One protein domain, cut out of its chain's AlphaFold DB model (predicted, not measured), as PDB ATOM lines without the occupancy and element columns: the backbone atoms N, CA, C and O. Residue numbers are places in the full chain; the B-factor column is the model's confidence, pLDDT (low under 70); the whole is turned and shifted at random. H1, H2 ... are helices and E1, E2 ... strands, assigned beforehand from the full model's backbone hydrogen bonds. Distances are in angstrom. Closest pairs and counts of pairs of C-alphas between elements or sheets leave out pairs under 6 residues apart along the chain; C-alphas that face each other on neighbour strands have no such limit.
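AT A GLANCE: This is residues 9 to 109 of the 498 residues of an uncharacterized protein of Lentisphaerae bacterium (UniProt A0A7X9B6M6). A strongly twisted antiparallel sheet of six strands makes a wall with three helices over one face: H2 crosses E2, H3 runs along E2, and H4 covers the other end, over E5 and E6. The four-residue H1 is on the opposite face, near E2 and E3. The printed part has 101 residues, with four named helices and six named strands in the order E1 E2 E3 E4 H1 E5 H2 H3 H4 E6; the sheet's order is E4 E3 E2 E1 E5 E6, and the class is mixed, helices and strands. The whole is compact, with a radius of gyration of the C-alphas of 12.3 A and spans of 34 by 31 by 24 A.

HOW THE PARTS SIT: The sheet runs from edge strand E4, residues 36 to 39, through E3, residues 25 to 28, E2, residues 17 to 22, E1, residues 9 to 11, and E5, residues 47 to 51, to edge strand E6, residues 105 to 108. E1 to E4 form a meander, each strand the antiparallel neighbour of the one before, in three hairpins. Within hydrogen-bond range are N 28 and O 36 of E3 and E4, 2.8 A, N 19 and O 27 of E2 and E3, 2.8 A, N 10 and O 18 of E1 and E2, 2.8 A, N 11 and O 47 of E1 and E5, 2.8 A, and N 50 and O 105 of E5 and E6, 2.8 A. H2, residues 59 to 67, is over E2 at a height over the sheet of 9.6 A, across the strands at 84 degrees to E2 on the local plane; it is only just not over E3 and E4, with 2 of its C-alphas falling on each. H3, residues 75 to 82, is on the same face, along E2 at 18 degrees on the local plane; the closest C-alphas are those of Tyr 17 and Ser 75, 5.3 A apart. H2 and H3 touch, closest at the C-alphas of Gln 61 and Phe 82, 5.4 A, and are only just about perpendicular at 72 degrees. H4, residues 91 to 102, is on that face too, over E6 and only just over E5, with 3 of its C-alphas falling on E5. H3 and H4 are close but not clearly touching, closest at the C-alphas of Thr 80 and Leu 94, 7.2 A. H1, residues 40 to 43, is on the opposite face; the C-alphas of Val 25 of E3 and Ala 40 are 4.7 A apart. In H2, H3 and H4 every O i to N i+4 pair is within hydrogen-bond range; H1 is too short for such a pair.

IN THESE COORDINATES: E1 begins at C-alpha 9, (102.230, 18.210, 29.525). E2 is 14.9 A long, E5 12.9 A, H2 12.2 A, H3 10.7 A and H4 16.0 A. E6 ends at C-alpha 108, (107.938, 28.666, 27.071).

THE WHOLE: The two C-alphas farthest apart, those of Gly 33 and Asp 52, are 34.7 A apart. The printed part has no cut and no long link. The mean pLDDT of the printed part is 80.6; it is under 70 at residues 21 to 25, 36 to 40, 59 to 60, 62 to 70 and 87.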
ATOM      1  N   ILE A   9     103.487  17.471  29.634       92.81
ATOM      2  CA  ILE A   9     102.230  18.210  29.525       92.81
ATOM      3  C   ILE A   9     102.518  19.540  28.837       92.81
ATOM      4  O   ILE A   9     103.289  20.358  29.337       92.81
ATOM      5  N   LEU A  10     101.895  19.707  27.679       93.25
ATOM      6  CA  LEU A  10     101.880  20.904  26.861       93.25
ATOM      7  C   LEU A  10     100.641  21.736  27.150       93.25
ATOM      8  O   LEU A  10      99.604  21.199  27.544       93.25
ATOM      9  N   MET A  11     100.748  23.022  26.851       93.75
ATOM     10  CA  MET A  11      99.631  23.944  26.773       93.75
ATOM     11  C   MET A  11      99.756  24.775  25.493       93.75
ATOM     12  O   MET A  11     100.871  25.075  25.058       93.75
ATOM     13  N   ASN A  12      98.623  25.084  24.868       92.50
ATOM     14  CA  ASN A  12      98.560  25.965  23.704       92.50
ATOM     15  C   ASN A  12      98.093  27.386  24.095       92.50
ATOM     16  O   ASN A  12      97.631  27.601  25.224       92.50
ATOM     17  N   PRO A  13      98.150  28.369  23.174       90.69
ATOM     18  CA  PRO A  13      97.694  29.734  23.442       90.69
ATOM     19  C   PRO A  13      96.217  29.843  23.847       90.69
ATOM     20  O   PRO A  13      95.847  30.789  24.540       90.69
ATOM     21  N   ALA A  14      95.382  28.878  23.448       88.94
ATOM     22  CA  ALA A  14      93.969  28.804  23.825       88.94
ATOM     23  C   ALA A  14      93.746  28.251  25.248       88.94
ATOM     24  O   ALA A  14      92.612  28.213  25.718       88.94
ATOM     25  N   GLY A  15      94.811  27.852  25.954       88.62
ATOM     26  CA  GLY A  15      94.742  27.296  27.306       88.62
ATOM     27  C   GLY A  15      94.374  25.811  27.348       88.62
ATOM     28  O   GLY A  15      94.066  25.286  28.417       88.62
ATOM     29  N   GLU A  16      94.404  25.116  26.211       91.69
ATOM     30  CA  GLU A  16      94.150  23.680  26.147       91.69
ATOM     31  C   GLU A  16      95.418  22.892  26.454       91.69
ATOM     32  O   GLU A  16      96.521  23.265  26.050       91.69
ATOM     33  N   TYR A  17      95.245  21.761  27.133       93.88
ATOM     34  CA  TYR A  17      96.342  20.880  27.519       93.88
ATOM     35  C   TYR A  17      96.513  19.712  26.553       93.88
ATOM     36  O   TYR A  17      95.577  19.295  25.876       93.88
ATOM     37  N   GLY A  18      97.703  19.123  26.535       89.00
ATOM     38  CA  GLY A  18      97.939  17.874  25.825       89.00
ATOM     39  C   GLY A  18      99.188  17.162  26.316       89.00
ATOM     40  O   GLY A  18     100.075  17.779  26.894       89.00
ATOM     41  N   PHE A  19      99.276  15.854  26.105       82.25
ATOM     42  CA  PHE A  19     100.514  15.118  26.336       82.25
ATOM     43  C   PHE A  19     101.352  15.106  25.059       82.25
ATOM     44  O   PHE A  19     100.894  14.673  24.004       82.25
ATOM     45  N   TYR A  20     102.600  15.543  25.152       79.44
ATOM     46  CA  TYR A  20     103.573  15.469  24.075       79.44
ATOM     47  C   TYR A  20     103.996  14.026  23.818       79.44
ATOM     48  O   TYR A  20     104.546  13.367  24.702       79.44
ATOM     49  N   LEU A  21     103.803  13.553  22.589       59.78
ATOM     50  CA  LEU A  21     104.320  12.258  22.136       59.78
ATOM     51  C   LEU A  21     105.557  12.464  21.270       59.78
ATOM     52  O   LEU A  21     106.539  11.744  21.375       59.78
ATOM     53  N   SER A  22     105.529  13.445  20.378       58.25
ATOM     54  CA  SER A  22     106.675  13.768  19.535       58.25
ATOM     55  C   SER A  22     106.525  15.166  18.958       58.25
ATOM     56  O   SER A  22     105.467  15.783  19.061       58.25
ATOM     57  N   HIS A  23     107.546  15.623  18.241       57.41
ATOM     58  CA  HIS A  23     107.512  16.864  17.468       57.41
ATOM     59  C   HIS A  23     106.402  16.896  16.399       57.41
ATOM     60  O   HIS A  23     106.197  17.930  15.775       57.41
ATOM     61  N   ARG A  24     105.684  15.784  16.172       51.22
ATOM     62  CA  ARG A  24     104.544  15.701  15.253       51.22
ATOM     63  C   ARG A  24     103.210  15.431  15.930       51.22
ATOM     64  O   ARG A  24     102.198  15.629  15.274       51.22
ATOM     65  N   VAL A  25     103.178  14.962  17.179       61.44
ATOM     66  CA  VAL A  25     101.950  14.412  17.778       61.44
ATOM     67  C   VAL A  25     101.773  14.842  19.230       61.44
ATOM     68  O   VAL A  25     102.696  14.720  20.042       61.44
ATOM     69  N   VAL A  26     100.547  15.252  19.554       73.38
ATOM     70  CA  VAL A  26     100.066  15.553  20.908       73.38
ATOM     71  C   VAL A  26      98.777  14.770  21.164       73.38
ATOM     72  O   VAL A  26      97.908  14.734  20.297       73.38
ATOM     73  N   LEU A  27      98.634  14.136  22.333       71.62
ATOM     74  CA  LEU A  27      97.351  13.577  22.775       71.62
ATOM     75  C   LEU A  27      96.558  14.632  23.542       71.62
ATOM     76  O   LEU A  27      97.061  15.208  24.503       71.62
ATOM     77  N   THR A  28      95.323  14.873  23.124       89.44
ATOM     78  CA  THR A  28      94.451  15.932  23.635       89.44
ATOM     79  C   THR A  28      92.977  15.537  23.473       89.44
ATOM     80  O   THR A  28      92.653  14.556  22.800       89.44
ATOM     81  N   VAL A  29      92.069  16.289  24.084       85.88
ATOM     82  CA  VAL A  29      90.616  16.173  23.905       85.88
ATOM     83  C   VAL A  29      90.125  17.537  23.406       85.88
ATOM     84  O   VAL A  29      89.781  18.397  24.216       85.88
ATOM     85  N   PRO A  30      90.132  17.766  22.077       78.94
ATOM     86  CA  PRO A  30      89.849  19.084  21.495       78.94
ATOM     87  C   PRO A  30      88.351  19.435  21.512       78.94
ATOM     88  O   PRO A  30      87.957  20.558  21.228       78.94
ATOM     89  N   ALA A  31      87.498  18.450  21.787       84.50
ATOM     90  CA  ALA A  31      86.062  18.589  21.978       84.50
ATOM     91  C   ALA A  31      85.575  17.417  22.846       84.50
ATOM     92  O   ALA A  31      86.247  16.376  22.843       84.50
ATOM     93  N   PRO A  32      84.415  17.536  23.524       90.00
ATOM     94  CA  PRO A  32      83.883  16.475  24.370       90.00
ATOM     95  C   PRO A  32      83.876  15.112  23.671       90.00
ATOM     96  O   PRO A  32      83.305  14.950  22.587       90.00
ATOM     97  N   GLY A  33      84.533  14.126  24.275       78.94
ATOM     98  CA  GLY A  33      84.706  12.804  23.684       78.94
ATOM     99  C   GLY A  33      85.966  12.093  24.158       78.94
ATOM    100  O   GLY A  33      86.551  12.430  25.183       78.94
ATOM    101  N   SER A  34      86.369  11.060  23.421       73.19
ATOM    102  CA  SER A  34      87.560  10.273  23.743       73.19
ATOM    103  C   SER A  34      88.854  11.064  23.535       73.19
ATOM    104  O   SER A  34      88.896  12.012  22.749       73.19
ATOM    105  N   VAL A  35      89.936  10.607  24.166       76.62
ATOM    106  CA  VAL A  35      91.300  11.088  23.898       76.62
ATOM    107  C   VAL A  35      91.640  10.910  22.415       76.62
ATOM    108  O   VAL A  35      91.346   9.871  21.820       76.62
ATOM    109  N   ARG A  36      92.241  11.935  21.802       67.69
ATOM    110  CA  ARG A  36      92.633  11.951  20.386       67.69
ATOM    111  C   ARG A  36      94.080  12.382  20.225       67.69
ATOM    112  O   ARG A  36      94.576  13.220  20.967       67.69
ATOM    113  N   ALA A  37      94.737  11.851  19.205       60.06
ATOM    114  CA  ALA A  37      95.996  12.395  18.727       60.06
ATOM    115  C   ALA A  37      95.733  13.508  17.716       60.06
ATOM    116  O   ALA A  37      94.920  13.345  16.808       60.06
ATOM    117  N   VAL A  38      96.442  14.618  17.867       65.12
ATOM    118  CA  VAL A  38      96.438  15.744  16.932       65.12
ATOM    119  C   VAL A  38      97.865  16.057  16.491       65.12
ATOM    120  O   VAL A  38      98.831  15.719  17.188       65.12
ATOM    121  N   GLY A  39      98.004  16.706  15.334       60.31
ATOM    122  CA  GLY A  39      99.289  17.204  14.863       60.31
ATOM    123  C   GLY A  39      99.870  18.212  15.854       60.31
ATOM    124  O   GLY A  39      99.168  19.101  16.322       60.31
ATOM    125  N   ALA A  40     101.157  18.109  16.184       69.56
ATOM    126  CA  ALA A  40     101.796  19.048  17.112       69.56
ATOM    127  C   ALA A  40     101.822  20.485  16.569       69.56
ATOM    128  O   ALA A  40     101.725  21.434  17.343       69.56
ATOM    129  N   ALA A  41     101.903  20.636  15.243       70.25
ATOM    130  CA  ALA A  41     101.776  21.927  14.574       70.25
ATOM    131  C   ALA A  41     100.350  22.495  14.677       70.25
ATOM    132  O   ALA A  41     100.204  23.700  14.852       70.25
ATOM    133  N   ASP A  42      99.331  21.633  14.618       75.31
ATOM    134  CA  ASP A  42      97.920  22.023  14.742       75.31
ATOM    135  C   ASP A  42      97.563  22.358  16.193       75.31
ATOM    136  O   ASP A  42      96.825  23.302  16.455       75.31
ATOM    137  N   PHE A  43      98.123  21.607  17.145       84.06
ATOM    138  CA  PHE A  43      97.988  21.889  18.571       84.06
ATOM    139  C   PHE A  43      98.705  23.185  18.967       84.06
ATOM    140  O   PHE A  43      98.253  23.867  19.881       84.06
ATOM    141  N   ALA A  44      99.801  23.519  18.274       87.44
ATOM    142  CA  ALA A  44     100.548  24.768  18.409       87.44
ATOM    143  C   ALA A  44     100.914  25.108  19.865       87.44
ATOM    144  O   ALA A  44     100.650  26.211  20.337       87.44
ATOM    145  N   ALA A  45     101.516  24.152  20.582       89.81
ATOM    146  CA  ALA A  45     101.941  24.384  21.960       89.81
ATOM    147  C   ALA A  45     102.975  25.515  22.045       89.81
ATOM    148  O   ALA A  45     103.992  25.481  21.349       89.81
ATOM    149  N   ASP A  46     102.712  26.468  22.934       92.38
ATOM    150  CA  ASP A  46     103.606  27.573  23.291       92.38
ATOM    151  C   ASP A  46     104.260  27.354  24.663       92.38
ATOM    152  O   ASP A  46     105.174  28.076  25.066       92.38
ATOM    153  N   ARG A  47     103.770  26.358  25.407       93.75
ATOM    154  CA  ARG A  47     104.022  26.198  26.832       93.75
ATOM    155  C   ARG A  47     104.131  24.721  27.229       93.75
ATOM    156  O   ARG A  47     103.436  23.862  26.693       93.75
ATOM    157  N   VAL A  48     105.034  24.400  28.159       94.00
ATOM    158  CA  VAL A  48     105.243  23.060  28.732       94.00
ATOM    159  C   VAL A  48     105.724  23.101  30.182       94.00
ATOM    160  O   VAL A  48     106.506  23.967  30.573       94.00
ATOM    161  N   PHE A  49     105.306  22.118  30.977       92.06
ATOM    162  CA  PHE A  49     105.837  21.946  32.326       92.06
ATOM    163  C   PHE A  49     107.257  21.374  32.292       92.06
ATOM    164  O   PHE A  49     107.485  20.269  31.788       92.06
ATOM    165  N   ALA A  50     108.205  22.109  32.861       90.06
ATOM    166  CA  ALA A  50     109.623  21.792  32.851       90.06
ATOM    167  C   ALA A  50     110.278  22.045  34.216       90.06
ATOM    168  O   ALA A  50     109.721  22.685  35.111       90.06
ATOM    169  N   ARG A  51     111.455  21.449  34.399       87.75
ATOM    170  CA  ARG A  51     112.335  21.666  35.544       87.75
ATOM    171  C   ARG A  51     113.767  21.715  35.037       87.75
ATOM    172  O   ARG A  51     114.190  20.810  34.317       87.75
ATOM    173  N   ASP A  52     114.485  22.767  35.414       83.94
ATOM    174  CA  ASP A  52     115.874  23.009  35.015       83.94
ATOM    175  C   ASP A  52     116.057  22.975  33.478       83.94
ATOM    176  O   ASP A  52     117.019  22.409  32.955       83.94
ATOM    177  N   GLY A  53     115.094  23.536  32.730       76.69
ATOM    178  CA  GLY A  53     115.121  23.581  31.266       76.69
ATOM    179  C   GLY A  53     114.787  22.256  30.571       76.69
ATOM    180  O   GLY A  53     114.988  22.131  29.358       76.69
ATOM    181  N   VAL A  54     114.291  21.254  31.305       77.12
ATOM    182  CA  VAL A  54     113.922  19.939  30.771       77.12
ATOM    183  C   VAL A  54     112.452  19.639  31.044       77.12
ATOM    184  O   VAL A  54     112.006  19.665  32.190       77.12
ATOM    185  N   ALA A  55     111.694  19.300  29.998       86.50
ATOM    186  CA  ALA A  55     110.269  19.007  30.131       86.50
ATOM    187  C   ALA A  55     110.023  17.796  31.052       86.50
ATOM    188  O   ALA A  55     110.708  16.774  30.964       86.50
ATOM    189  N   ILE A  56     109.035  17.886  31.940       83.88
ATOM    190  CA  ILE A  56     108.723  16.833  32.912       83.88
ATOM    191  C   ILE A  56     107.868  15.772  32.238       83.88
ATOM    192  O   ILE A  56     106.816  16.074  31.694       83.88
ATOM    193  N   SER A  57     108.300  14.515  32.307       82.12
ATOM    194  CA  SER A  57     107.561  13.393  31.728       82.12
ATOM    195  C   SER A  57     106.487  12.869  32.683       82.12
ATOM    196  O   SER A  57     106.777  12.532  33.833       82.12
ATOM    197  N   PHE A  58     105.270  12.718  32.166       79.62
ATOM    198  CA  PHE A  58     104.136  12.031  32.786       79.62
ATOM    199  C   PHE A  58     103.825  10.741  32.023       79.62
ATOM    200  O   PHE A  58     102.683  10.456  31.673       79.62
ATOM    201  N   LEU A  59     104.868   9.962  31.718       51.38
ATOM    202  CA  LEU A  59     104.761   8.749  30.909       51.38
ATOM    203  C   LEU A  59     103.657   7.781  31.390       51.38
ATOM    204  O   LEU A  59     102.865   7.377  30.546       51.38
ATOM    205  N   PRO A  60     103.519   7.430  32.687       59.91
ATOM    206  CA  PRO A  60     102.449   6.527  33.123       59.91
ATOM    207  C   PRO A  60     101.043   7.057  32.812       59.91
ATOM    208  O   PRO A  60     100.180   6.297  32.384       59.91
ATOM    209  N   GLN A  61     100.826   8.363  32.991       81.75
ATOM    210  CA  GLN A  61      99.550   9.027  32.718       81.75
ATOM    211  C   GLN A  61      99.274   9.119  31.225       81.75
ATOM    212  O   GLN A  61      98.153   8.881  30.796       81.75
ATOM    213  N   LEU A  62     100.306   9.406  30.433       62.06
ATOM    214  CA  LEU A  62     100.216   9.384  28.983       62.06
ATOM    215  C   LEU A  62      99.838   7.983  28.472       62.06
ATOM    216  O   LEU A  62      98.959   7.867  27.624       62.06
ATOM    217  N   LEU A  63     100.478   6.924  28.978       48.00
ATOM    218  CA  LEU A  63     100.150   5.548  28.588       48.00
ATOM    219  C   LEU A  63      98.706   5.203  28.972       48.00
ATOM    220  O   LEU A  63      97.955   4.713  28.134       48.00
ATOM    221  N   ALA A  64      98.288   5.554  30.192       59.34
ATOM    222  CA  ALA A  64      96.909   5.372  30.637       59.34
ATOM    223  C   ALA A  64      95.905   6.159  29.773       59.34
ATOM    224  O   ALA A  64      94.844   5.636  29.443       59.34
ATOM    225  N   ALA A  65      96.246   7.381  29.356       61.97
ATOM    226  CA  ALA A  65      95.426   8.197  28.461       61.97
ATOM    227  C   ALA A  65      95.337   7.620  27.046       61.97
ATOM    228  O   ALA A  65      94.261   7.622  26.455       61.97
ATOM    229  N   ALA A  66      96.442   7.097  26.518       47.88
ATOM    230  CA  ALA A  66      96.502   6.486  25.193       47.88
ATOM    231  C   ALA A  66      95.722   5.163  25.107       47.88
ATOM    232  O   ALA A  66      95.220   4.813  24.040       47.88
ATOM    233  N   GLU A  67      95.633   4.428  26.216       49.97
ATOM    234  CA  GLU A  67      94.895   3.163  26.324       49.97
ATOM    235  C   GLU A  67      93.429   3.355  26.744       49.97
ATOM    236  O   GLU A  67      92.635   2.415  26.686       49.97
ATOM    237  N   SER A  68      93.050   4.560  27.174       62.69
ATOM    238  CA  SER A  68      91.715   4.826  27.696       62.69
ATOM    239  C   SER A  68      90.670   4.976  26.596       62.69
ATOM    240  O   SER A  68      90.841   5.709  25.623       62.69
ATOM    241  N   HIS A  69      89.523   4.335  26.814       69.00
ATOM    242  CA  HIS A  69      88.298   4.556  26.044       69.00
ATOM    243  C   HIS A  69      87.320   5.505  26.755       69.00
ATOM    244  O   HIS A  69      86.174   5.634  26.328       69.00
ATOM    245  N   ALA A  70      87.745   6.146  27.850       69.50
ATOM    246  CA  ALA A  70      86.921   7.102  28.577       69.50
ATOM    247  C   ALA A  70      86.701   8.382  27.758       69.50
ATOM    248  O   ALA A  70      87.575   8.825  27.006       69.50
ATOM    249  N   CYS A  71      85.524   8.977  27.933       80.19
ATOM    250  CA  CYS A  71      85.183  10.272  27.362       80.19
ATOM    251  C   CYS A  71      85.408  11.371  28.399       80.19
ATOM    252  O   CYS A  71      85.058  11.209  29.566       80.19
ATOM    253  N   PHE A  72      85.947  12.496  27.948       89.12
ATOM    254  CA  PHE A  72      86.213  13.677  28.756       89.12
ATOM    255  C   PHE A  72      85.581  14.895  28.097       89.12
ATOM    256  O   PHE A  72      85.435  14.936  26.877       89.12
ATOM    257  N   GLU A  73      85.223  15.902  28.888       89.69
ATOM    258  CA  GLU A  73      84.686  17.153  28.344       89.69
ATOM    259  C   GLU A  73      85.744  17.946  27.569       89.69
ATOM    260  O   GLU A  73      85.439  18.570  26.556       89.69
ATOM    261  N   ASN A  74      86.993  17.911  28.032       91.31
ATOM    262  CA  ASN A  74      88.133  18.603  27.437       91.31
ATOM    263  C   ASN A  74      89.452  18.012  27.965       91.31
ATOM    264  O   ASN A  74      89.472  17.101  28.800       91.31
ATOM    265  N   SER A  75      90.575  18.550  27.490       92.56
ATOM    266  CA  SER A  75      91.903  18.076  27.882       92.56
ATOM    267  C   SER A  75      92.237  18.296  29.350       92.56
ATOM    268  O   SER A  75      92.995  17.512  29.910       92.56
ATOM    269  N   LEU A  76      91.688  19.330  29.991       92.69
ATOM    270  CA  LEU A  76      91.905  19.550  31.417       92.69
ATOM    271  C   LEU A  76      91.235  18.440  32.234       92.69
ATOM    272  O   LEU A  76      91.887  17.859  33.093       92.69
ATOM    273  N   ALA A  77      89.994  18.068  31.904       89.94
ATOM    274  CA  ALA A  77      89.295  16.946  32.534       89.94
ATOM    275  C   ALA A  77      90.037  15.606  32.341       89.94
ATOM    276  O   ALA A  77      90.112  14.784  33.252       89.94
ATOM    277  N   MET A  78      90.643  15.400  31.167       91.56
ATOM    278  CA  MET A  78      91.534  14.261  30.929       91.56
ATOM    279  C   MET A  78      92.760  14.303  31.862       91.56
ATOM    280  O   MET A  78      93.094  13.299  32.493       91.56
ATOM    281  N   MET A  79      93.434  15.453  31.974       90.06
ATOM    282  CA  MET A  79      94.618  15.612  32.831       90.06
ATOM    283  C   MET A  79      94.288  15.382  34.304       90.06
ATOM    284  O   MET A  79      95.013  14.654  34.982       90.06
ATOM    285  N   THR A  80      93.193  15.961  34.797       90.56
ATOM    286  CA  THR A  80      92.772  15.818  36.193       90.56
ATOM    287  C   THR A  80      92.459  14.368  36.533       90.56
ATOM    288  O   THR A  80      92.934  13.875  37.556       90.56
ATOM    289  N   PHE A  81      91.785  13.648  35.633       89.44
ATOM    290  CA  PHE A  81      91.519  12.220  35.784       89.44
ATOM    291  C   PHE A  81      92.807  11.388  35.891       89.44
ATOM    292  O   PHE A  81      93.000  10.671  36.873       89.44
ATOM    293  N   PHE A  82      93.733  11.496  34.928       86.75
ATOM    294  CA  PHE A  82      94.946  10.660  34.935       86.75
ATOM    295  C   PHE A  82      95.969  11.059  35.999       86.75
ATOM    296  O   PHE A  82      96.777  10.228  36.419       86.75
ATOM    297  N   LEU A  83      95.943  12.309  36.465       87.81
ATOM    298  CA  LEU A  83      96.775  12.770  37.578       87.81
ATOM    299  C   LEU A  83      96.141  12.508  38.950       87.81
ATOM    300  O   LEU A  83      96.781  12.793  39.965       87.81
ATOM    301  N   ALA A  84      94.933  11.928  38.982       88.81
ATOM    302  CA  ALA A  84      94.149  11.677  40.188       88.81
ATOM    303  C   ALA A  84      93.931  12.952  41.026       88.81
ATOM    304  O   ALA A  84      94.085  12.953  42.249       88.81
ATOM    305  N   LEU A  85      93.612  14.055  40.346       88.44
ATOM    306  CA  LEU A  85      93.225  15.325  40.957       88.44
ATOM    307  C   LEU A  85      91.729  15.314  41.328       88.44
ATOM    308  O   LEU A  85      90.959  14.586  40.699       88.44
ATOM    309  N   PRO A  86      91.292  16.114  42.323       85.69
ATOM    310  CA  PRO A  86      89.876  16.245  42.668       85.69
ATOM    311  C   PRO A  86      89.000  16.613  41.461       85.69
ATOM    312  O   PRO A  86      89.408  17.415  40.614       85.69
ATOM    313  N   GLU A  87      87.781  16.069  41.403       68.25
ATOM    314  CA  GLU A  87      86.792  16.431  40.380       68.25
ATOM    315  C   GLU A  87      86.525  17.947  40.414       68.25
ATOM    316  O   GLU A  87      86.358  18.531  41.486       68.25
ATOM    317  N   ASN A  88      86.501  18.586  39.237       73.44
ATOM    318  CA  ASN A  88      86.425  20.045  39.032       73.44
ATOM    319  C   ASN A  88      87.701  20.848  39.343       73.44
ATOM    320  O   ASN A  88      87.636  22.069  39.483       73.44
ATOM    321  N   SER A  89      88.864  20.197  39.429       83.81
ATOM    322  CA  SER A  89      90.146  20.913  39.470       83.81
ATOM    323  C   SER A  89      90.333  21.769  38.214       83.81
ATOM    324  O   SER A  89      90.203  21.277  37.091       83.81
ATOM    325  N   ASP A  90      90.651  23.043  38.412       88.06
ATOM    326  CA  ASP A  90      90.954  23.985  37.344       88.06
ATOM    327  C   ASP A  90      92.439  23.924  36.936       88.06
ATOM    328  O   ASP A  90      93.224  23.093  37.412       88.06
ATOM    329  N   GLY A  91      92.839  24.812  36.022       86.19
ATOM    330  CA  GLY A  91      94.239  24.939  35.629       86.19
ATOM    331  C   GLY A  91      95.143  25.236  36.829       86.19
ATOM    332  O   GLY A  91      96.182  24.602  36.975       86.19
ATOM    333  N   GLU A  92      94.754  26.127  37.740       88.38
ATOM    334  CA  GLU A  92      95.590  26.507  38.886       88.38
ATOM    335  C   GLU A  92      95.886  25.313  39.812       88.38
ATOM    336  O   GLU A  92      97.022  25.134  40.265       88.38
ATOM    337  N   ALA A  93      94.898  24.445  40.035       88.75
ATOM    338  CA  ALA A  93      95.072  23.203  40.782       88.75
ATOM    339  C   ALA A  93      96.072  22.245  40.106       88.75
ATOM    340  O   ALA A  93      96.929  21.666  40.784       88.75
ATOM    341  N   LEU A  94      96.018  22.118  38.774       88.38
ATOM    342  CA  LEU A  94      96.981  21.332  37.995       88.38
ATOM    343  C   LEU A  94      98.407  21.892  38.124       88.38
ATOM    344  O   LEU A  94      99.350  21.132  38.352       88.38
ATOM    345  N   TYR A  95      98.571  23.214  38.035       89.62
ATOM    346  CA  TYR A  95      99.870  23.872  38.204       89.62
ATOM    347  C   TYR A  95     100.457  23.615  39.596       89.62
ATOM    348  O   TYR A  95     101.581  23.121  39.699       89.62
ATOM    349  N   LYS A  96      99.683  23.869  40.662       90.19
ATOM    350  CA  LYS A  96     100.122  23.631  42.048       90.19
ATOM    351  C   LYS A  96     100.502  22.173  42.283       90.19
ATOM    352  O   LYS A  96     101.483  21.897  42.971       90.19
ATOM    353  N   TYR A  97      99.762  21.233  41.699       90.94
ATOM    354  CA  TYR A  97     100.095  19.814  41.792       90.94
ATOM    355  C   TYR A  97     101.461  19.504  41.173       90.94
ATOM    356  O   TYR A  97     102.278  18.823  41.795       90.94
ATOM    357  N   ILE A  98     101.725  19.999  39.961       89.00
ATOM    358  CA  ILE A  98     102.988  19.742  39.257       89.00
ATOM    359  C   ILE A  98     104.159  20.413  39.985       89.00
ATOM    360  O   ILE A  98     105.211  19.788  40.156       89.00
ATOM    361  N   GLU A  99     103.963  21.628  40.491       88.69
ATOM    362  CA  GLU A  99     104.949  22.340  41.302       88.69
ATOM    363  C   GLU A  99     105.285  21.557  42.580       88.69
ATOM    364  O   GLU A  99     106.442  21.205  42.812       88.69
ATOM    365  N   GLN A 100     104.277  21.164  43.364       88.62
ATOM    366  CA  GLN A 100     104.480  20.473  44.642       88.62
ATOM    367  C   GLN A 100     105.008  19.040  44.490       88.62
ATOM    368  O   GLN A 100     105.826  18.592  45.294       88.62
ATOM    369  N   LYS A 101     104.533  18.280  43.493       83.88
ATOM    370  CA  LYS A 101     104.880  16.853  43.335       83.88
ATOM    371  C   LYS A 101     106.099  16.608  42.456       83.88
ATOM    372  O   LYS A 101     106.731  15.558  42.593       83.88
ATOM    373  N   ARG A 102     106.407  17.507  41.519       81.31
ATOM    374  CA  ARG A 102     107.485  17.319  40.532       81.31
ATOM    375  C   ARG A 102     108.517  18.452  40.531       81.31
ATOM    376  O   ARG A 102     109.551  18.292  39.880       81.31
ATOM    377  N   GLY A 103     108.295  19.536  41.280       81.38
ATOM    378  CA  GLY A 103     109.167  20.717  41.271       81.38
ATOM    379  C   GLY A 103     109.169  21.423  39.916       81.38
ATOM    380  O   GLY A 103     110.182  22.002  39.531       81.38
ATOM    381  N   GLY A 104     108.089  21.257  39.149       85.44
ATOM    382  CA  GLY A 104     107.967  21.772  37.795       85.44
ATOM    383  C   GLY A 104     107.303  23.125  37.746       85.44
ATOM    384  O   GLY A 104     106.298  23.333  38.418       85.44
ATOM    385  N   HIS A 105     107.820  23.997  36.897       89.69
ATOM    386  CA  HIS A 105     107.170  25.246  36.542       89.69
ATOM    387  C   HIS A 105     106.878  25.260  35.049       89.69
ATOM    388  O   HIS A 105     107.346  24.426  34.274       89.69
ATOM    389  N   MET A 106     106.033  26.195  34.660       90.56
ATOM    390  CA  MET A 106     105.712  26.388  33.267       90.56
ATOM    391  C   MET A 106     106.824  27.188  32.586       90.56
ATOM    392  O   MET A 106     107.106  28.312  32.989       90.56
ATOM    393  N   GLU A 107     107.399  26.627  31.523       91.50
ATOM    394  CA  GLU A 107     108.344  27.305  30.635       91.50
ATOM    395  C   GLU A 107     107.788  27.458  29.206       91.50
ATOM    396  O   GLU A 107     107.012  26.628  28.721       91.50
ATOM    397  N   GLU A 108     108.218  28.508  28.501       88.69
ATOM    398  CA  GLU A 108     107.938  28.666  27.071       88.69
ATOM    399  C   GLU A 108     108.587  27.546  26.251       88.69
ATOM    400  O   GLU A 108     109.735  27.135  26.476       88.69
ATOM    401  N   CYS A 109     107.852  27.062  25.254       81.62
ATOM    402  CA  CYS A 109     108.349  26.066  24.327       81.62
ATOM    403  C   CYS A 109     107.909  26.346  22.896       81.62
ATOM    404  O   CYS A 109     106.846  26.890  22.628       81.62
TER     405      CYS A 109